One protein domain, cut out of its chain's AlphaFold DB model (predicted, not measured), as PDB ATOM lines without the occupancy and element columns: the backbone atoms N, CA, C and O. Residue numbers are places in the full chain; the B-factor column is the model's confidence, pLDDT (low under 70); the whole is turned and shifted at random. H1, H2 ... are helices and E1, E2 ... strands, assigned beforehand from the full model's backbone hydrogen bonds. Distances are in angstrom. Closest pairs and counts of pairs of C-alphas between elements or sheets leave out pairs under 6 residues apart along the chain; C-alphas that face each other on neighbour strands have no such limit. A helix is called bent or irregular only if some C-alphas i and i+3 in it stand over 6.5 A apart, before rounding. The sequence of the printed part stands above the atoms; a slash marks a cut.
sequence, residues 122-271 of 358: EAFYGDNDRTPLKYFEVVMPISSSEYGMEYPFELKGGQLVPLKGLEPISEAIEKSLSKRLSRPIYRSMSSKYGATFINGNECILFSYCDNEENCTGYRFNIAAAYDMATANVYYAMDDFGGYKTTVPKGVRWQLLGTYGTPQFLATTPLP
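AT A GLANCE: This is residues 122 to 271 of the 358 residues of an uncharacterized protein of Capnocytophaga sp. oral taxon 863 str. F0517 (UniProt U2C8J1). A strongly twisted, curled sheet of five strands, E4 to E8, makes the core, with the long helix H1 slantwise over one face; residues 238 to 253 loop round the side away from H1. At one end a separate sheet of three strands, E1 to E3, of which E1 and E2 are bent, meets this core near Tyr 135. The 150 printed residues hold, in order, E1 E2 E3 H1 E4 E5 H2 E6 E7 E8; both sheets, orders E1 - E2 - E3 and E4 - E5 - E6 - E7 - E8, are antiparallel. The class is mixed, with 74 residues, under half, in named elements. The whole is compact, with a radius of gyration of the C-alphas of 14.5 A and spans of 44 by 33 by 28 A.

HOW THE PARTS SIT: Start at residues 122 to 123, which pair antiparallel with residues 136 to 137 of E1, residues 135 to 143. E1 bends by 60 degrees at residue 140 and forms a hairpin with E2, residues 146 to 156, where N 138 and O 151 are 2.9 A apart, within hydrogen-bond range. E2 bends by 72 degrees at residue 149; E3, residues 159 to 162, forms the next hairpin, with N 154 and O 161 at 2.8 A. E1, E2 and E3 form a meander, each strand the antiparallel neighbour of the one before. Next, H1, residues 166 to 181, is on the sheet that begins with E4, residues 194 to 198, and E5, residues 201 to 209; in this hairpin N 196 and O 203 are 3.1 A apart. H2, residues 212 to 215, is only just not on that sheet, with 4 pairs of C-alphas within 10 A. A second meander follows: E6, residues 222 to 226, E7, residues 232 to 237, and E8, residues 254 to 258. Look for N 206 and O 224 of E5 and E6 at 2.8 A, N 225 and O 234 of E6 and E7 at 2.8 A, and N 235 and O 254 of E7 and E8 at 2.8 A. H1 has a height over the sheet of 7.6 A and lies over E6, at 52 degrees on the local plane; their closest C-alphas, of Ile 173 and Ala 224, are 7.6 A apart. Every O i to N i+4 pair in H1 is within hydrogen-bond range; H2 is too short for one.

IN THESE COORDINATES: Find C-alpha 135 at (83.305, -62.814, 0.641), where E1 begins its 22.5 A. E2 spans 27.8 A, and E3 9.7 A. H1 starts at C-alpha 166, (86.365, -62.230, -11.121), and runs 21.9 A. E4 spans 13.3 A, E5 24.6 A, H2 5.3 A, E6 13.3 A and E7 17.1 A. E8 spans 12.1 A, ending at C-alpha 258, (91.161, -48.581, -11.535).

THE WHOLE: The C-alphas of Gly 158 and Pro 271 are the two farthest apart, at 46.4 A. The printed part has no cut; the links H1 to E4 and E7 to E8 are long. Mean pLDDT of the printed part is 84.9, with 21 residues under 70, among them 126 to 130 and 266 to 271.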
ATOM      1  N   GLU A 122      83.536 -71.863   2.709       90.88
ATOM      2  CA  GLU A 122      84.501 -71.115   3.494       90.88
ATOM      3  C   GLU A 122      84.461 -69.629   3.166       90.88
ATOM      4  O   GLU A 122      83.992 -69.221   2.107       90.88
ATOM      5  N   ALA A 123      84.881 -68.803   4.118       91.38
ATOM      6  CA  ALA A 123      85.151 -67.408   3.831       91.38
ATOM      7  C   ALA A 123      86.458 -67.320   3.042       91.38
ATOM      8  O   ALA A 123      87.366 -68.124   3.274       91.38
ATOM      9  N   PHE A 124      86.569 -66.328   2.157       90.69
ATOM     10  CA  PHE A 124      87.836 -66.027   1.495       90.69
ATOM     11  C   PHE A 124      88.935 -65.901   2.543       90.69
ATOM     12  O   PHE A 124      88.776 -65.166   3.520       90.69
ATOM     13  N   TYR A 125      90.033 -66.632   2.363       79.06
ATOM     14  CA  TYR A 125      91.054 -66.681   3.398       79.06
ATOM     15  C   TYR A 125      91.682 -65.292   3.561       79.06
ATOM     16  O   TYR A 125      92.295 -64.750   2.643       79.06
ATOM     17  N   GLY A 126      91.442 -64.684   4.720       67.75
ATOM     18  CA  GLY A 126      91.994 -63.397   5.110       67.75
ATOM     19  C   GLY A 126      92.963 -63.564   6.265       67.75
ATOM     20  O   GLY A 126      93.043 -64.629   6.881       67.75
ATOM     21  N   ASP A 127      93.695 -62.499   6.578       64.19
ATOM     22  CA  ASP A 127      94.479 -62.478   7.807       64.19
ATOM     23  C   ASP A 127      93.551 -62.775   8.998       64.19
ATOM     24  O   ASP A 127      92.419 -62.291   9.015       64.19
ATOM     25  N   ASN A 128      94.016 -63.612   9.934       55.66
ATOM     26  CA  ASN A 128      93.260 -64.444  10.898       55.66
ATOM     27  C   ASN A 128      92.453 -63.665  11.969       55.66
ATOM     28  O   ASN A 128      92.188 -64.135  13.082       55.66
ATOM     29  N   ASP A 129      92.076 -62.439  11.653       55.38
ATOM     30  CA  ASP A 129      91.253 -61.572  12.454       55.38
ATOM     31  C   ASP A 129      89.816 -62.063  12.426       55.38
ATOM     32  O   ASP A 129      89.243 -62.348  11.380       55.38
ATOM     33  N   ARG A 130      89.191 -62.093  13.602       57.34
ATOM     34  CA  ARG A 130      87.772 -62.419  13.815       57.34
ATOM     35  C   ARG A 130      86.804 -61.400  13.183       57.34
ATOM     36  O   ARG A 130      85.690 -61.226  13.676       57.34
ATOM     37  N   THR A 131      87.231 -60.681  12.152       72.38
ATOM     38  CA  THR A 131      86.420 -59.743  11.386       72.38
ATOM     39  C   THR A 131      85.453 -60.550  10.527       72.38
ATOM     40  O   THR A 131      85.895 -61.420   9.779       72.38
ATOM     41  N   PRO A 132      84.136 -60.303  10.620       83.12
ATOM     42  CA  PRO A 132      83.185 -60.883   9.684       83.12
ATOM     43  C   PRO A 132      83.589 -60.521   8.254       83.12
ATOM     44  O   PRO A 132      83.734 -59.342   7.933       83.12
ATOM     45  N   LEU A 133      83.783 -61.541   7.429       88.56
ATOM     46  CA  LEU A 133      84.112 -61.392   6.022       88.56
ATOM     47  C   LEU A 133      82.817 -61.340   5.221       88.56
ATOM     48  O   LEU A 133      81.820 -61.979   5.575       88.56
ATOM     49  N   LYS A 134      82.819 -60.557   4.147       92.06
ATOM     50  CA  LYS A 134      81.692 -60.481   3.219       92.06
ATOM     51  C   LYS A 134      81.861 -61.438   2.051       92.06
ATOM     52  O   LYS A 134      80.861 -61.758   1.419       92.06
ATOM     53  N   TYR A 135      83.073 -61.901   1.755       95.06
ATOM     54  CA  TYR A 135      83.305 -62.814   0.641       95.06
ATOM     55  C   TYR A 135      83.511 -64.257   1.087       95.06
ATOM     56  O   TYR A 135      84.227 -64.548   2.043       95.06
ATOM     57  N   PHE A 136      82.863 -65.159   0.359       95.25
ATOM     58  CA  PHE A 136      82.845 -66.592   0.610       95.25
ATOM     59  C   PHE A 136      83.059 -67.352  -0.683       95.25
ATOM     60  O   PHE A 136      82.852 -66.826  -1.774       95.25
ATOM     61  N   GLU A 137      83.374 -68.626  -0.557       94.69
ATOM     62  CA  GLU A 137      83.379 -69.567  -1.655       94.69
ATOM     63  C   GLU A 137      82.789 -70.906  -1.251       94.69
ATOM     64  O   GLU A 137      82.884 -71.351  -0.107       94.69
ATOM     65  N   VAL A 138      82.165 -71.547  -2.233       94.62
ATOM     66  CA  VAL A 138      81.925 -72.982  -2.202       94.62
ATOM     67  C   VAL A 138      83.062 -73.623  -2.977       94.62
ATOM     68  O   VAL A 138      83.225 -73.344  -4.166       94.62
ATOM     69  N   VAL A 139      83.851 -74.456  -2.305       91.25
ATOM     70  CA  VAL A 139      85.052 -75.069  -2.880       91.25
ATOM     71  C   VAL A 139      84.953 -76.579  -2.866       91.25
ATOM     72  O   VAL A 139      84.291 -77.167  -2.008       91.25
ATOM     73  N   MET A 140      85.633 -77.196  -3.825       87.88
ATOM     74  CA  MET A 140      85.822 -78.636  -3.925       87.88
ATOM     75  C   MET A 140      87.313 -78.946  -3.760       87.88
ATOM     76  O   MET A 140      88.068 -78.823  -4.733       87.88
ATOM     77  N   PRO A 141      87.768 -79.306  -2.548       80.94
ATOM     78  CA  PRO A 141      89.158 -79.673  -2.320       80.94
ATOM     79  C   PRO A 141      89.517 -80.947  -3.087       80.94
ATOM     80  O   PRO A 141      88.766 -81.920  -3.057       80.94
ATOM     81  N   ILE A 142      90.671 -80.946  -3.755       73.12
ATOM     82  CA  ILE A 142      91.229 -82.145  -4.405       73.12
ATOM     83  C   ILE A 142      92.377 -82.709  -3.565       73.12
ATOM     84  O   ILE A 142      92.532 -83.924  -3.449       73.12
ATOM     85  N   SER A 143      93.174 -81.834  -2.951       70.62
ATOM     86  CA  SER A 143      94.279 -82.214  -2.073       70.62
ATOM     87  C   SER A 143      94.450 -81.206  -0.935       70.62
ATOM     88  O   SER A 143      93.738 -80.206  -0.851       70.62
ATOM     89  N   SER A 144      95.423 -81.443  -0.053       67.88
ATOM     90  CA  SER A 144      95.801 -80.491   0.998       67.88
ATOM     91  C   SER A 144      96.365 -79.169   0.465       67.88
ATOM     92  O   SER A 144      96.522 -78.232   1.244       67.88
ATOM     93  N   SER A 145      96.707 -79.102  -0.824       65.50
ATOM     94  CA  SER A 145      97.384 -77.963  -1.448       65.50
ATOM     95  C   SER A 145      96.677 -77.423  -2.691       65.50
ATOM     96  O   SER A 145      97.245 -76.585  -3.390       65.50
ATOM     97  N   GLU A 146      95.485 -77.926  -3.018       68.19
ATOM     98  CA  GLU A 146      94.827 -77.600  -4.280       68.19
ATOM     99  C   GLU A 146      93.308 -77.738  -4.217       68.19
ATOM    100  O   GLU A 146      92.752 -78.726  -3.712       68.19
ATOM    101  N   TYR A 147      92.645 -76.746  -4.807       78.56
ATOM    102  CA  TYR A 147      91.220 -76.761  -5.092       78.56
ATOM    103  C   TYR A 147      90.947 -77.116  -6.545       78.56
ATOM    104  O   TYR A 147      91.629 -76.667  -7.459       78.56
ATOM    105  N   GLY A 148      89.909 -77.924  -6.754       78.69
ATOM    106  CA  GLY A 148      89.422 -78.237  -8.089       78.69
ATOM    107  C   GLY A 148      88.537 -77.133  -8.632       78.69
ATOM    108  O   GLY A 148      88.831 -76.504  -9.645       78.69
ATOM    109  N   MET A 149      87.422 -76.907  -7.940       86.31
ATOM    110  CA  MET A 149      86.433 -75.902  -8.311       86.31
ATOM    111  C   MET A 149      86.213 -74.942  -7.148       86.31
ATOM    112  O   MET A 149      86.075 -75.377  -6.009       86.31
ATOM    113  N   GLU A 150      86.142 -73.652  -7.465       92.06
ATOM    114  CA  GLU A 150      85.934 -72.556  -6.518       92.06
ATOM    115  C   GLU A 150      84.839 -71.643  -7.070       92.06
ATOM    116  O   GLU A 150      84.943 -71.136  -8.194       92.06
ATOM    117  N   TYR A 151      83.777 -71.450  -6.292       94.94
ATOM    118  CA  TYR A 151      82.613 -70.659  -6.677       94.94
ATOM    119  C   TYR A 151      82.430 -69.503  -5.693       94.94
ATOM    120  O   TYR A 151      82.010 -69.750  -4.562       94.94
ATOM    121  N   PRO A 152      82.726 -68.255  -6.091       96.06
ATOM    122  CA  PRO A 152      82.749 -67.115  -5.182       96.06
ATOM    123  C   PRO A 152      81.352 -66.520  -4.934       96.06
ATOM    124  O   PRO A 152      80.496 -66.469  -5.823       96.06
ATOM    125  N   PHE A 153      81.140 -65.999  -3.727       97.31
ATOM    126  CA  PHE A 153      79.904 -65.395  -3.236       97.31
ATOM    127  C   PHE A 153      80.180 -64.137  -2.406       97.31
ATOM    128  O   PHE A 153      81.209 -64.013  -1.748       97.31
ATOM    129  N   GLU A 154      79.209 -63.230  -2.385       96.25
ATOM    130  CA  GLU A 154      79.133 -62.096  -1.467       96.25
ATOM    131  C   GLU A 154      77.967 -62.304  -0.491       96.25
ATOM    132  O   GLU A 154      76.838 -62.591  -0.901       96.25
ATOM    133  N   LEU A 155      78.225 -62.123   0.801       95.62
ATOM    134  CA  LEU A 155      77.217 -62.046   1.845       95.62
ATOM    135  C   LEU A 155      76.574 -60.658   1.827       95.62
ATOM    136  O   LEU A 155      77.110 -59.689   2.365       95.62
ATOM    137  N   LYS A 156      75.382 -60.568   1.239       93.56
ATOM    138  CA  LYS A 156      74.643 -59.317   1.070       93.56
ATOM    139  C   LYS A 156      73.235 -59.451   1.625       93.56
ATOM    140  O   LYS A 156      72.471 -60.310   1.200       93.56
ATOM    141  N   GLY A 157      72.892 -58.608   2.600       91.25
ATOM    142  CA  GLY A 157      71.571 -58.649   3.240       91.25
ATOM    143  C   GLY A 157      71.252 -59.999   3.900       91.25
ATOM    144  O   GLY A 157      70.097 -60.407   3.917       91.25
ATOM    145  N   GLY A 158      72.273 -60.709   4.395       91.44
ATOM    146  CA  GLY A 158      72.124 -62.033   5.007       91.44
ATOM    147  C   GLY A 158      72.026 -63.200   4.020       91.44
ATOM    148  O   GLY A 158      71.818 -64.323   4.465       91.44
ATOM    149  N   GLN A 159      72.192 -62.963   2.715       94.31
ATOM    150  CA  GLN A 159      72.155 -63.986   1.665       94.31
ATOM    151  C   GLN A 159      73.511 -64.129   0.975       94.31
ATOM    152  O   GLN A 159      74.223 -63.142   0.805       94.31
ATOM    153  N   LEU A 160      73.833 -65.340   0.515       95.75
ATOM    154  CA  LEU A 160      74.995 -65.594  -0.337       95.75
ATOM    155  C   LEU A 160      74.622 -65.403  -1.813       95.75
ATOM    156  O   LEU A 160      73.900 -66.204  -2.426       95.75
ATOM    157  N   VAL A 161      75.116 -64.312  -2.390       95.88
ATOM    158  CA  VAL A 161      74.885 -63.918  -3.782       95.88
ATOM    159  C   VAL A 161      76.110 -64.293  -4.619       95.88
ATOM    160  O   VAL A 161      77.205 -63.864  -4.270       95.88
ATOM    161  N   PRO A 162      75.973 -65.071  -5.713       95.81
ATOM    162  CA  PRO A 162      77.113 -65.437  -6.551       95.81
ATOM    163  C   PRO A 162      77.845 -64.212  -7.101       95.81
ATOM    164  O   PRO A 162      77.218 -63.326  -7.691       95.81
ATOM    165  N   LEU A 163      79.168 -64.201  -6.968       94.00
ATOM    166  CA  LEU A 163      80.036 -63.211  -7.593       94.00
ATOM    167  C   LEU A 163      80.396 -63.656  -9.009       94.00
ATOM    168  O   LEU A 163      80.749 -64.806  -9.258       94.00
ATOM    169  N   LYS A 164      80.301 -62.730  -9.964       89.69
ATOM    170  CA  LYS A 164      80.619 -62.970 -11.377       89.69
ATOM    171  C   LYS A 164      81.683 -61.989 -11.845       89.69
ATOM    172  O   LYS A 164      81.775 -60.880 -11.334       89.69
ATOM    173  N   GLY A 165      82.447 -62.388 -12.858       88.44
ATOM    174  CA  GLY A 165      83.420 -61.512 -13.517       88.44
ATOM    175  C   GLY A 165      84.799 -61.447 -12.855       88.44
ATOM    176  O   GLY A 165      85.658 -60.746 -13.380       88.44
ATOM    177  N   LEU A 166      85.046 -62.195 -11.770       93.69
ATOM    178  CA  LEU A 166      86.365 -62.230 -11.121       93.69
ATOM    179  C   LEU A 166      87.459 -62.793 -12.039       93.69
ATOM    180  O   LEU A 166      88.577 -62.291 -12.020       93.69
ATOM    181  N   GLU A 167      87.126 -63.758 -12.898       93.50
ATOM    182  CA  GLU A 167      88.065 -64.328 -13.872       93.50
ATOM    183  C   GLU A 167      88.555 -63.265 -14.886       93.50
ATOM    184  O   GLU A 167      89.752 -62.970 -14.882       93.50
ATOM    185  N   PRO A 168      87.683 -62.556 -15.641       91.75
ATOM    186  CA  PRO A 168      88.105 -61.422 -16.472       91.75
ATOM    187  C   PRO A 168      88.870 -60.315 -15.732       91.75
ATOM    188  O   PRO A 168      89.745 -59.669 -16.314       91.75
ATOM    189  N   ILE A 169      88.534 -60.052 -14.463       94.62
ATOM    190  CA  ILE A 169      89.264 -59.084 -13.632       94.62
ATOM    191  C   ILE A 169      90.689 -59.582 -13.397       94.62
ATOM    192  O   ILE A 169      91.639 -58.843 -13.652       94.62
ATOM    193  N   SER A 170      90.848 -60.839 -12.985       95.31
ATOM    194  CA  SER A 170      92.154 -61.437 -12.715       95.31
ATOM    195  C   SER A 170      93.066 -61.456 -13.951       95.31
ATOM    196  O   SER A 170      94.248 -61.136 -13.836       95.31
ATOM    197  N   GLU A 171      92.516 -61.717 -15.142       93.94
ATOM    198  CA  GLU A 171      93.254 -61.682 -16.411       93.94
ATOM    199  C   GLU A 171      93.721 -60.261 -16.763       93.94
ATOM    200  O   GLU A 171      94.818 -60.047 -17.286       93.94
ATOM    201  N   ALA A 172      92.885 -59.255 -16.498       93.88
ATOM    202  CA  ALA A 172      93.250 -57.863 -16.733       93.88
ATOM    203  C   ALA A 172      94.329 -57.387 -15.751       93.88
ATOM    204  O   ALA A 172      95.210 -56.613 -16.138       93.88
ATOM    205  N   ILE A 173      94.272 -57.849 -14.499       96.31
ATOM    206  CA  ILE A 173      95.303 -57.599 -13.489       96.31
ATOM    207  C   ILE A 173      96.627 -58.224 -13.935       96.31
ATOM    208  O   ILE A 173      97.631 -57.517 -13.961       96.31
ATOM    209  N   GLU A 174      96.625 -59.487 -14.367       94.69
ATOM    210  CA  GLU A 174      97.819 -60.189 -14.860       94.69
ATOM    211  C   GLU A 174      98.512 -59.418 -15.994       94.69
ATOM    212  O   GLU A 174      99.714 -59.138 -15.935       94.69
ATOM    213  N   LYS A 175      97.739 -58.977 -16.997       93.00
ATOM    214  CA  LYS A 175      98.236 -58.163 -18.119       93.00
ATOM    215  C   LYS A 175      98.810 -56.826 -17.649       93.00
ATOM    216  O   LYS A 175      99.871 -56.401 -18.110       93.00
ATOM    217  N   SER A 176      98.117 -56.159 -16.729       92.12
ATOM    218  CA  SER A 176      98.519 -54.845 -16.213       92.12
ATOM    219  C   SER A 176      99.782 -54.932 -15.357       92.12
ATOM    220  O   SER A 176     100.652 -54.067 -15.472       92.12
ATOM    221  N   LEU A 177      99.916 -55.987 -14.547       94.00
ATOM    222  CA  LEU A 177     101.115 -56.302 -13.772       94.00
ATOM    223  C   LEU A 177     102.287 -56.656 -14.685       94.00
ATOM    224  O   LEU A 177     103.371 -56.100 -14.510       94.00
ATOM    225  N   SER A 178     102.056 -57.493 -15.700       92.50
ATOM    226  CA  SER A 178     103.091 -57.872 -16.667       92.50
ATOM    227  C   SER A 178     103.696 -56.652 -17.358       92.50
ATOM    228  O   SER A 178     104.913 -56.516 -17.481       92.50
ATOM    229  N   LYS A 179     102.841 -55.697 -17.737       89.06
ATOM    230  CA  LYS A 179     103.270 -54.419 -18.310       89.06
ATOM    231  C   LYS A 179     103.968 -53.516 -17.291       89.06
ATOM    232  O   LYS A 179     104.996 -52.921 -17.605       89.06
ATOM    233  N   ARG A 180     103.428 -53.408 -16.074       87.88
ATOM    234  CA  ARG A 180     103.976 -52.572 -14.991       87.88
ATOM    235  C   ARG A 180     105.385 -53.005 -14.581       87.88
ATOM    236  O   ARG A 180     106.216 -52.144 -14.289       87.88
ATOM    237  N   LEU A 181     105.618 -54.315 -14.544       88.38
ATOM    238  CA  LEU A 181     106.857 -54.950 -14.096       88.38
ATOM    239  C   LEU A 181     107.795 -55.328 -15.252       88.38
ATOM    240  O   LEU A 181     108.899 -55.798 -14.998       88.38
ATOM    241  N   SER A 182     107.376 -55.103 -16.502       89.19
ATOM    242  CA  SER A 182     108.146 -55.401 -17.716       89.19
ATOM    243  C   SER A 182     108.612 -56.862 -17.815       89.19
ATOM    244  O   SER A 182     109.717 -57.132 -18.281       89.19
ATOM    245  N   ARG A 183     107.779 -57.807 -17.363       89.00
ATOM    246  CA  ARG A 183     108.040 -59.256 -17.404       89.00
ATOM    247  C   ARG A 183     106.732 -60.052 -17.341       89.00
ATOM    248  O   ARG A 183     105.758 -59.503 -16.835       89.00
ATOM    249  N   PRO A 184     106.685 -61.305 -17.826       91.75
ATOM    250  CA  PRO A 184     105.500 -62.151 -17.689       91.75
ATOM    251  C   PRO A 184     105.141 -62.389 -16.221       91.75
ATOM    252  O   PRO A 184     106.026 -62.651 -15.410       91.75
ATOM    253  N   ILE A 185     103.853 -62.288 -15.906       93.44
ATOM    254  CA  ILE A 185     103.267 -62.620 -14.607       93.44
ATOM    255  C   ILE A 185     102.206 -63.695 -14.833       93.44
ATOM    256  O   ILE A 185     101.486 -63.634 -15.824       93.44
ATOM    257  N   TYR A 186     102.107 -64.646 -13.910       91.38
ATOM    258  CA  TYR A 186     101.241 -65.819 -14.006       91.38
ATOM    259  C   TYR A 186     100.324 -65.883 -12.794       91.38
ATOM    260  O   TYR A 186     100.789 -65.698 -11.670       91.38
ATOM    261  N   ARG A 187      99.032 -66.141 -12.981       91.25
ATOM    262  CA  ARG A 187      98.108 -66.374 -11.864       91.25
ATOM    263  C   ARG A 187      98.380 -67.717 -11.178       91.25
ATOM    264  O   ARG A 187      98.556 -68.730 -11.851       91.25
ATOM    265  N   SER A 188      98.352 -67.744  -9.843       87.56
ATOM    266  CA  SER A 188      98.338 -69.004  -9.091       87.56
ATOM    267  C   SER A 188      96.923 -69.580  -9.060       87.56
ATOM    268  O   SER A 188      95.951 -68.868  -8.809       87.56
ATOM    269  N   MET A 189      96.812 -70.883  -9.321       84.19
ATOM    270  CA  MET A 189      95.529 -71.592  -9.407       84.19
ATOM    271  C   MET A 189      95.283 -72.548  -8.235       84.19
ATOM    272  O   MET A 189      94.232 -73.175  -8.193       84.19
ATOM    273  N   SER A 190      96.212 -72.655  -7.275       79.00
ATOM    274  CA  SER A 190      96.052 -73.552  -6.119       79.00
ATOM    275  C   SER A 190      94.893 -73.131  -5.200       79.00
ATOM    276  O   SER A 190      94.211 -73.990  -4.647       79.00
ATOM    277  N   SER A 191      94.688 -71.819  -5.041       82.00
ATOM    278  CA  SER A 191      93.535 -71.165  -4.401       82.00
ATOM    279  C   SER A 191      93.350 -69.822  -5.101       82.00
ATOM    280  O   SER A 191      94.240 -68.973  -5.066       82.00
ATOM    281  N   LYS A 192      92.236 -69.636  -5.801       89.50
ATOM    282  CA  LYS A 192      92.027 -68.506  -6.715       89.50
ATOM    283  C   LYS A 192      91.721 -67.201  -6.007       89.50
ATOM    284  O   LYS A 192      91.958 -66.142  -6.598       89.50
ATOM    285  N   TYR A 193      91.160 -67.278  -4.804       92.25
ATOM    286  CA  TYR A 193      90.621 -66.126  -4.098       92.25
ATOM    287  C   TYR A 193      91.065 -66.100  -2.637       92.25
ATOM    288  O   TYR A 193      91.167 -67.120  -1.964       92.25
ATOM    289  N   GLY A 194      91.302 -64.893  -2.143       92.31
ATOM    290  CA  GLY A 194      91.497 -64.615  -0.726       92.31
ATOM    291  C   GLY A 194      90.900 -63.269  -0.351       92.31
ATOM    292  O   GLY A 194      90.224 -62.621  -1.156       92.31
ATOM    293  N   ALA A 195      91.175 -62.815   0.865       92.19
ATOM    294  CA  ALA A 195      90.730 -61.522   1.359       92.19
ATOM    295  C   ALA A 195      91.885 -60.727   1.971       92.19
ATOM    296  O   ALA A 195      92.810 -61.261   2.578       92.19
ATOM    297  N   THR A 196      91.821 -59.408   1.839       91.44
ATOM    298  CA  THR A 196      92.699 -58.492   2.570       91.44
ATOM    299  C   THR A 196      91.963 -57.194   2.869       91.44
ATOM    300  O   THR A 196      90.945 -56.894   2.248       91.44
ATOM    301  N   PHE A 197      92.475 -56.407   3.811       89.25
ATOM    302  CA  PHE A 197      91.878 -55.131   4.187       89.25
ATOM    303  C   PHE A 197      92.802 -53.978   3.820       89.25
ATOM    304  O   PHE A 197      93.927 -53.882   4.312       89.25
ATOM    305  N   ILE A 198      92.304 -53.061   2.990       87.25
ATOM    306  CA  ILE A 198      93.005 -51.830   2.622       87.25
ATOM    307  C   ILE A 198      92.157 -50.656   3.085       87.25
ATOM    308  O   ILE A 198      91.013 -50.502   2.668       87.25
ATOM    309  N   ASN A 199      92.708 -49.827   3.975       83.00
ATOM    310  CA  ASN A 199      92.010 -48.679   4.565       83.00
ATOM    311  C   ASN A 199      90.650 -49.040   5.203       83.00
ATOM    312  O   ASN A 199      89.709 -48.256   5.150       83.00
ATOM    313  N   GLY A 200      90.545 -50.237   5.790       82.88
ATOM    314  CA  GLY A 200      89.309 -50.740   6.403       82.88
ATOM    315  C   GLY A 200      88.304 -51.358   5.424       82.88
ATOM    316  O   GLY A 200      87.304 -51.910   5.873       82.88
ATOM    317  N   ASN A 201      88.576 -51.333   4.117       87.62
ATOM    318  CA  ASN A 201      87.748 -51.995   3.113       87.62
ATOM    319  C   ASN A 201      88.263 -53.407   2.837       87.62
ATOM    320  O   ASN A 201      89.441 -53.594   2.540       87.62
ATOM    321  N   GLU A 202      87.364 -54.390   2.893       92.19
ATOM    322  CA  GLU A 202      87.645 -55.757   2.449       92.19
ATOM    323  C   GLU A 202      87.739 -55.812   0.917       92.19
ATOM    324  O   GLU A 202      86.763 -55.534   0.203       92.19
ATOM    325  N   CYS A 203      88.915 -56.198   0.439       94.00
ATOM    326  CA  CYS A 203      89.269 -56.382  -0.960       94.00
ATOM    327  C   CYS A 203      89.421 -57.875  -1.269       94.00
ATOM    328  O   CYS A 203      89.918 -58.640  -0.440       94.00
ATOM    329  N   ILE A 204      89.051 -58.266  -2.489       96.12
ATOM    330  CA  ILE A 204      89.291 -59.620  -3.000       96.12
ATOM    331  C   ILE A 204      90.767 -59.731  -3.368       96.12
ATOM    332  O   ILE A 204      91.283 -58.900  -4.114       96.12
ATOM    333  N   LEU A 205      91.439 -60.742  -2.838       95.00
ATOM    334  CA  LEU A 205      92.846 -61.015  -3.071       95.00
ATOM    335  C   LEU A 205      93.009 -62.044  -4.192       95.00
ATOM    336  O   LEU A 205      92.326 -63.065  -4.213       95.00
ATOM    337  N   PHE A 206      93.957 -61.777  -5.079       95.31
ATOM    338  CA  PHE A 206      94.424 -62.669  -6.130       95.31
ATOM    339  C   PHE A 206      95.929 -62.888  -5.969       95.31
ATOM    340  O   PHE A 206      96.666 -61.953  -5.632       95.31
ATOM    341  N   SER A 207      96.383 -64.106  -6.238       92.62
ATOM    342  CA  SER A 207      97.780 -64.524  -6.137       92.62
ATOM    343  C   SER A 207      98.408 -64.700  -7.522       92.62
ATOM    344  O   SER A 207      97.804 -65.252  -8.445       92.62
ATOM    345  N   TYR A 208      99.636 -64.210  -7.668       93.25
ATOM    346  CA  TYR A 208     100.406 -64.246  -8.906       93.25
ATOM    347  C   TYR A 208     101.888 -64.530  -8.642       93.25
ATOM    348  O   TYR A 208     102.415 -64.255  -7.561       93.25
ATOM    349  N   CYS A 209     102.576 -65.016  -9.670       90.12
ATOM    350  CA  CYS A 209     104.000 -65.306  -9.659       90.12
ATOM    351  C   CYS A 209     104.708 -64.638 -10.833       90.12
ATOM    352  O   CYS A 209     104.144 -64.490 -11.915       90.12
ATOM    353  N   ASP A 210     105.972 -64.280 -10.643       85.44
ATOM    354  CA  ASP A 210     106.863 -63.862 -11.733       85.44
ATOM    355  C   ASP A 210     107.541 -65.035 -12.467       85.44
ATOM    356  O   ASP A 210     108.262 -64.816 -13.441       85.44
ATOM    357  N   ASN A 211     107.293 -66.267 -12.019       80.94
ATOM    358  CA  ASN A 211     107.671 -67.512 -12.678       80.94
ATOM    359  C   ASN A 211     106.559 -68.551 -12.468       80.94
ATOM    360  O   ASN A 211     106.131 -68.773 -11.336       80.94
ATOM    361  N   GLU A 212     106.113 -69.195 -13.543       76.00
ATOM    362  CA  GLU A 212     105.070 -70.228 -13.527       76.00
ATOM    363  C   GLU A 212     105.443 -71.424 -12.634       76.00
ATOM    364  O   GLU A 212     104.604 -71.936 -11.893       76.00
ATOM    365  N   GLU A 213     106.724 -71.807 -12.595       69.56
ATOM    366  CA  GLU A 213     107.212 -72.891 -11.727       69.56
ATOM    367  C   GLU A 213     107.059 -72.561 -10.229       69.56
ATOM    368  O   GLU A 213     106.901 -73.455  -9.395       69.56
ATOM    369  N   ASN A 214     107.037 -71.267  -9.885       64.12
ATOM    370  CA  ASN A 214     106.881 -70.780  -8.513       64.12
ATOM    371  C   ASN A 214     105.413 -70.658  -8.072       64.12
ATOM    372  O   ASN A 214     105.168 -70.209  -6.955       64.12
ATOM    373  N   CYS A 215     104.454 -71.052  -8.916       72.38
ATOM    374  CA  CYS A 215     103.014 -70.910  -8.670       72.38
ATOM    375  C   CYS A 215     102.325 -72.175  -8.141       72.38
ATOM    376  O   CYS A 215     101.094 -72.236  -8.085       72.38
ATOM    377  N   THR A 216     103.103 -73.183  -7.743       68.94
ATOM    378  CA  THR A 216     102.600 -74.456  -7.215       68.94
ATOM    379  C   THR A 216     102.410 -74.419  -5.695       68.94
ATOM    380  O   THR A 216     103.147 -73.746  -4.975       68.94
ATOM    381  N   GLY A 217     101.414 -75.157  -5.191       63.94
ATOM    382  CA  GLY A 217     101.243 -75.427  -3.757       63.94
ATOM    383  C   GLY A 217     101.131 -74.174  -2.885       63.94
ATOM    384  O   GLY A 217     101.858 -74.055  -1.901       63.94
ATOM    385  N   TYR A 218     100.256 -73.237  -3.269       72.50
ATOM    386  CA  TYR A 218     100.017 -71.953  -2.581       72.50
ATOM    387  C   TYR A 218     101.236 -71.020  -2.471       72.50
ATOM    388  O   TYR A 218     101.229 -70.078  -1.675       72.50
ATOM    389  N   ARG A 219     102.288 -71.243  -3.263       77.50
ATOM    390  CA  ARG A 219     103.402 -70.299  -3.382       77.50
ATOM    391  C   ARG A 219     103.046 -69.211  -4.385       77.50
ATOM    392  O   ARG A 219     102.568 -69.499  -5.480       77.50
ATOM    393  N   PHE A 220     103.255 -67.959  -3.993       87.25
ATOM    394  CA  PHE A 220     103.101 -66.798  -4.859       87.25
ATOM    395  C   PHE A 220     103.896 -65.626  -4.289       87.25
ATOM    396  O   PHE A 220     104.061 -65.514  -3.073       87.25
ATOM    397  N   ASN A 221     104.395 -64.754  -5.167       88.69
ATOM    398  CA  ASN A 221     105.237 -63.625  -4.765       88.69
ATOM    399  C   ASN A 221     104.700 -62.248  -5.174       88.69
ATOM    400  O   ASN A 221     105.335 -61.208  -4.971       88.69
ATOM    401  N   ILE A 222     103.512 -62.230  -5.769       93.25
ATOM    402  CA  ILE A 222     102.798 -61.021  -6.141       93.25
ATOM    403  C   ILE A 222     101.349 -61.192  -5.702       93.25
ATOM    404  O   ILE A 222     100.664 -62.130  -6.096       93.25
ATOM    405  N   ALA A 223     100.873 -60.260  -4.890       94.44
ATOM    406  CA  ALA A 223      99.492 -60.209  -4.445       94.44
ATOM    407  C   ALA A 223      98.794 -59.033  -5.119       94.44
ATOM    408  O   ALA A 223      99.365 -57.940  -5.176       94.44
ATOM    409  N   ALA A 224      97.560 -59.221  -5.581       96.81
ATOM    410  CA  ALA A 224      96.722 -58.129  -6.058       96.81
ATOM    411  C   ALA A 224      95.402 -58.082  -5.291       96.81
ATOM    412  O   ALA A 224      94.706 -59.082  -5.179       96.81
ATOM    413  N   ALA A 225      95.052 -56.906  -4.785       96.62
ATOM    414  CA  ALA A 225      93.832 -56.668  -4.033       96.62
ATOM    415  C   ALA A 225      92.871 -55.810  -4.855       96.62
ATOM    416  O   ALA A 225      93.210 -54.691  -5.243       96.62
ATOM    417  N   TYR A 226      91.671 -56.325  -5.096       97.12
ATOM    418  CA  TYR A 226      90.611 -55.656  -5.834       97.12
ATOM    419  C   TYR A 226      89.513 -55.151  -4.895       97.12
ATOM    420  O   TYR A 226      88.844 -55.927  -4.207       97.12
ATOM    421  N   ASP A 227      89.314 -53.835  -4.887       94.25
ATOM    422  CA  ASP A 227      88.211 -53.185  -4.186       94.25
ATOM    423  C   ASP A 227      86.973 -53.158  -5.096       94.25
ATOM    424  O   ASP A 227      86.905 -52.382  -6.050       94.25
ATOM    425  N   MET A 228      85.974 -53.989  -4.789       91.88
ATOM    426  CA  MET A 228      84.706 -54.048  -5.533       91.88
ATOM    427  C   MET A 228      83.912 -52.731  -5.495       91.88
ATOM    428  O   MET A 228      83.111 -52.488  -6.394       91.88
ATOM    429  N   ALA A 229      84.091 -51.887  -4.471       90.19
ATOM    430  CA  ALA A 229      83.328 -50.648  -4.330       90.19
ATOM    431  C   ALA A 229      83.883 -49.531  -5.220       90.19
ATOM    432  O   ALA A 229      83.118 -48.757  -5.794       90.19
ATOM    433  N   THR A 230      85.209 -49.442  -5.342       91.31
ATOM    434  CA  THR A 230      85.870 -48.376  -6.114       91.31
ATOM    435  C   THR A 230      86.466 -48.854  -7.433       91.31
ATOM    436  O   THR A 230      86.985 -48.041  -8.193       91.31
ATOM    437  N   ALA A 231      86.455 -50.163  -7.681       92.62
ATOM    438  CA  ALA A 231      87.184 -50.841  -8.747       92.62
ATOM    439  C   ALA A 231      88.712 -50.624  -8.717       92.62
ATOM    440  O   ALA A 231      89.392 -50.879  -9.714       92.62
ATOM    441  N   ASN A 232      89.279 -50.158  -7.598       93.38
ATOM    442  CA  ASN A 232      90.725 -49.978  -7.488       93.38
ATOM    443  C   ASN A 232      91.411 -51.331  -7.340       93.38
ATOM    444  O   ASN A 232      90.966 -52.192  -6.584       93.38
ATOM    445  N   VAL A 233      92.527 -51.482  -8.040       96.69
ATOM    446  CA  VAL A 233      93.426 -52.619  -7.906       96.69
ATOM    447  C   VAL A 233      94.718 -52.123  -7.292       96.69
ATOM    448  O   VAL A 233      95.379 -51.224  -7.822       96.69
ATOM    449  N   TYR A 234      95.094 -52.751  -6.194       95.50
ATOM    450  CA  TYR A 234      96.379 -52.573  -5.550       95.50
ATOM    451  C   TYR A 234      97.218 -53.824  -5.749       95.50
ATOM    452  O   TYR A 234      96.675 -54.910  -5.924       95.50
ATOM    453  N   TYR A 235      98.535 -53.686  -5.698       95.94
ATOM    454  CA  TYR A 235      99.436 -54.823  -5.707       95.94
ATOM    455  C   TYR A 235     100.563 -54.654  -4.698       95.94
ATOM    456  O   TYR A 235     100.922 -53.537  -4.314       95.94
ATOM    457  N   ALA A 236     101.114 -55.782  -4.282       93.12
ATOM    458  CA  ALA A 236     102.305 -55.872  -3.464       93.12
ATOM    459  C   ALA A 236     103.177 -57.021  -3.976       93.12
ATOM    460  O   ALA A 236     102.686 -57.937  -4.634       93.12
ATOM    461  N   MET A 237     104.475 -56.947  -3.696       89.69
ATOM    462  CA  MET A 237     105.437 -57.993  -4.035       89.69
ATOM    463  C   MET A 237     106.241 -58.320  -2.785       89.69
ATOM    464  O   MET A 237     106.806 -57.409  -2.179       89.69
ATOM    465  N   ASP A 238     106.255 -59.590  -2.417       85.19
ATOM    466  CA  ASP A 238     107.024 -60.184  -1.321       85.19
ATOM    467  C   ASP A 238     106.936 -61.710  -1.468       85.19
ATOM    468  O   ASP A 238     106.211 -62.185  -2.332       85.19
ATOM    469  N   ASP A 239     107.615 -62.490  -0.638       82.62
ATOM    470  CA  ASP A 239     107.364 -63.935  -0.557       82.62
ATOM    471  C   ASP A 239     106.133 -64.202   0.330       82.62
ATOM    472  O   ASP A 239     106.238 -64.295   1.553       82.62
ATOM    473  N   PHE A 240     104.944 -64.247  -0.284       79.50
ATOM    474  CA  PHE A 240     103.658 -64.403   0.416       79.50
ATOM    475  C   PHE A 240     103.207 -65.858   0.575       79.50
ATOM    476  O   PHE A 240     102.149 -66.095   1.155       79.50
ATOM    477  N   GLY A 241     103.965 -66.822   0.043       67.19
ATOM    478  CA  GLY A 241     103.572 -68.229   0.041       67.19
ATOM    479  C   GLY A 241     103.217 -68.771   1.432       67.19
ATOM    480  O   GLY A 241     103.683 -68.274   2.458       67.19
ATOM    481  N   GLY A 242     102.388 -69.816   1.476       69.19
ATOM    482  CA  GLY A 242     101.939 -70.398   2.741       69.19
ATOM    483  C   GLY A 242     100.676 -71.238   2.591       69.19
ATOM    484  O   GLY A 242     100.612 -72.129   1.752       69.19
ATOM    485  N   TYR A 243      99.669 -70.979   3.425       67.25
ATOM    486  CA  TYR A 243      98.379 -71.665   3.369       67.25
ATOM    487  C   TYR A 243      97.353 -70.800   2.624       67.25
ATOM    488  O   TYR A 243      96.908 -69.787   3.166       67.25
ATOM    489  N   LYS A 244      96.962 -71.226   1.413       78.56
ATOM    490  CA  LYS A 244      96.006 -70.537   0.519       78.56
ATOM    491  C   LYS A 244      96.456 -69.134   0.080       78.56
ATOM    492  O   LYS A 244      97.562 -68.690   0.373       78.56
ATOM    493  N   THR A 245      95.596 -68.434  -0.657       84.38
ATOM    494  CA  THR A 245      95.833 -67.046  -1.073       84.38
ATOM    495  C   THR A 245      95.604 -66.093   0.101       84.38
ATOM    496  O   THR A 245      94.476 -65.710   0.389       84.38
ATOM    497  N   THR A 246      96.676 -65.703   0.794       86.44
ATOM    498  CA  THR A 246      96.639 -64.745   1.914       86.44
ATOM    499  C   THR A 246      97.916 -63.925   2.011       86.44
ATOM    500  O   THR A 246      98.973 -64.331   1.542       86.44
ATOM    501  N   VAL A 247      97.832 -62.762   2.645       85.38
ATOM    502  CA  VAL A 247      98.988 -61.907   2.907       85.38
ATOM    503  C   VAL A 247      98.964 -61.412   4.354       85.38
ATOM    504  O   VAL A 247      97.877 -61.207   4.900       85.38
ATOM    505  N   PRO A 248     100.131 -61.183   4.981       82.38
ATOM    506  CA  PRO A 248     100.195 -60.709   6.360       82.38
ATOM    507  C   PRO A 248      99.738 -59.248   6.509       82.38
ATOM    508  O   PRO A 248      99.720 -58.463   5.554       82.38
ATOM    509  N   LYS A 249      99.444 -58.825   7.742       79.69
ATOM    510  CA  LYS A 249      99.170 -57.414   8.051       79.69
ATOM    511  C   LYS A 249     100.363 -56.528   7.734       79.69
ATOM    512  O   LYS A 249     101.522 -56.901   7.891       79.69
ATOM    513  N   GLY A 250     100.061 -55.278   7.396       77.69
ATOM    514  CA  GLY A 250     101.082 -54.250   7.189       77.69
ATOM    515  C   GLY A 250     101.773 -54.322   5.829       77.69
ATOM    516  O   GLY A 250     102.725 -53.573   5.599       77.69
ATOM    517  N   VAL A 251     101.275 -55.164   4.916       86.31
ATOM    518  CA  VAL A 251     101.673 -55.160   3.506       86.31
ATOM    519  C   VAL A 251     101.541 -53.754   2.930       86.31
ATOM    520  O   VAL A 251     100.526 -53.069   3.082       86.31
ATOM    521  N   ARG A 252     102.603 -53.312   2.256       87.56
ATOM    522  CA  ARG A 252     102.649 -52.005   1.602       87.56
ATOM    523  C   ARG A 252     102.070 -52.108   0.201       87.56
ATOM    524  O   ARG A 252     102.758 -52.483  -0.746       87.56
ATOM    525  N   TRP A 253     100.808 -51.729   0.090       90.81
ATOM    526  CA  TRP A 253     100.065 -51.723  -1.160       90.81
ATOM    527  C   TRP A 253     100.455 -50.555  -2.068       90.81
ATOM    528  O   TRP A 253     100.531 -49.405  -1.636       90.81
ATOM    529  N   GLN A 254     100.653 -50.850  -3.350       91.62
ATOM    530  CA  GLN A 254     100.821 -49.861  -4.411       91.62
ATOM    531  C   GLN A 254      99.590 -49.870  -5.311       91.62
ATOM    532  O   GLN A 254      99.104 -50.934  -5.681       91.62
ATOM    533  N   LEU A 255      99.088 -48.696  -5.695       90.56
ATOM    534  CA  LEU A 255      97.987 -48.612  -6.651       90.56
ATOM    535  C   LEU A 255      98.476 -49.052  -8.041       90.56
ATOM    536  O   LEU A 255      99.403 -48.456  -8.592       90.56
ATOM    537  N   LEU A 256      97.837 -50.077  -8.605       91.12
ATOM    538  CA  LEU A 256      98.024 -50.480  -9.999       91.12
ATOM    539  C   LEU A 256      97.165 -49.615 -10.929       91.12
ATOM    540  O   LEU A 256      97.628 -49.191 -11.985       91.12
ATOM    541  N   GLY A 257      95.928 -49.332 -10.514       87.81
ATOM    542  CA  GLY A 257      94.985 -48.472 -11.223       87.81
ATOM    543  C   GLY A 257      93.535 -48.823 -10.892       87.81
ATOM    544  O   GLY A 257      93.273 -49.560  -9.946       87.81
ATOM    545  N   THR A 258      92.599 -48.312 -11.687       90.81
ATOM    546  CA  THR A 258      91.161 -48.581 -11.535       90.81
ATOM    547  C   THR A 258      90.678 -49.448 -12.693       90.81
ATOM    548  O   THR A 258      90.752 -49.032 -13.854       90.81
ATOM    549  N   TYR A 259      90.198 -50.655 -12.397       90.25
ATOM    550  CA  TYR A 259      89.676 -51.586 -13.396       90.25
ATOM    551  C   TYR A 259      88.520 -50.954 -14.191       90.25
ATOM    552  O   TYR A 259      87.709 -50.206 -13.649       90.25
ATOM    553  N   GLY A 260      88.461 -51.240 -15.494       83.88
ATOM    554  CA  GLY A 260      87.470 -50.663 -16.412       83.88
ATOM    555  C   GLY A 260      87.842 -49.290 -16.985       83.88
ATOM    556  O   GLY A 260      87.140 -48.791 -17.863       83.88
ATOM    557  N   THR A 261      88.957 -48.687 -16.559       81.75
ATOM    558  CA  THR A 261      89.473 -47.450 -17.166       81.75
ATOM    559  C   THR A 261      90.443 -47.742 -18.318       81.75
ATOM    560  O   THR A 261      91.194 -48.720 -18.251       81.75
ATOM    561  N   PRO A 262      90.507 -46.890 -19.365       72.94
ATOM    562  CA  PRO A 262      91.480 -47.048 -20.451       72.94
ATOM    563  C   PRO A 262      92.931 -47.083 -19.954       72.94
ATOM    564  O   PRO A 262      93.779 -47.756 -20.539       72.94
ATOM    565  N   GLN A 263      93.220 -46.371 -18.859       72.06
ATOM    566  CA  GLN A 263      94.559 -46.283 -18.286       72.06
ATOM    567  C   GLN A 263      95.008 -47.567 -17.581       72.06
ATOM    568  O   GLN A 263      96.211 -47.775 -17.442       72.06
ATOM    569  N   PHE A 264      94.082 -48.442 -17.175       74.62
ATOM    570  CA  PHE A 264      94.407 -49.656 -16.423       74.62
ATOM    571  C   PHE A 264      95.320 -50.601 -17.213       74.62
ATOM    572  O   PHE A 264      96.355 -51.033 -16.720       74.62
ATOM    573  N   LEU A 265      95.005 -50.819 -18.492       72.00
ATOM    574  CA  LEU A 265      95.855 -51.582 -19.416       72.00
ATOM    575  C   LEU A 265      96.998 -50.728 -20.003       72.00
ATOM    576  O   LEU A 265      97.929 -51.231 -20.642       72.00
ATOM    577  N   ALA A 266      96.945 -49.409 -19.805       60.31
ATOM    578  CA  ALA A 266      97.947 -48.465 -20.278       60.31
ATOM    579  C   ALA A 266      99.070 -48.197 -19.259       60.31
ATOM    580  O   ALA A 266      99.876 -47.304 -19.514       60.31
ATOM    581  N   THR A 267      99.146 -48.956 -18.155       60.03
ATOM    582  CA  THR A 267     100.103 -48.750 -17.054       60.03
ATOM    583  C   THR A 267     101.507 -48.433 -17.557       60.03
ATOM    584  O   THR A 267     102.103 -49.176 -18.340       60.03
ATOM    585  N   THR A 268     102.046 -47.296 -17.119       56.47
ATOM    586  CA  THR A 268     103.425 -46.916 -17.429       56.47
ATOM    587  C   THR A 268     104.382 -47.864 -16.706       56.47
ATOM    588  O   THR A 268     104.206 -48.067 -15.490       56.47
ATOM    589  N   PRO A 269     105.389 -48.418 -17.412       55.75
ATOM    590  CA  PRO A 269     106.442 -49.212 -16.795       55.75
ATOM    591  C   PRO A 269     107.038 -48.458 -15.611       55.75
ATOM    592  O   PRO A 269     107.226 -47.238 -15.677       55.75
ATOM    593  N   LEU A 270     107.327 -49.164 -14.519       50.00
ATOM    594  CA  LEU A 270     108.210 -48.581 -13.519       50.00
ATOM    595  C   LEU A 270     109.569 -48.308 -14.187       50.00
ATOM    596  O   LEU A 270     110.039 -49.156 -14.952       50.00
ATOM    597  N   PRO A 271     110.225 -47.161 -13.918       38.75
ATOM    598  CA  PRO A 271     111.652 -47.065 -14.194       38.75
ATOM    599  C   PRO A 271     112.327 -48.256 -13.504       38.75
ATOM    600  O   PRO A 271     111.864 -48.629 -12.422       38.75
TER     601      PRO A 271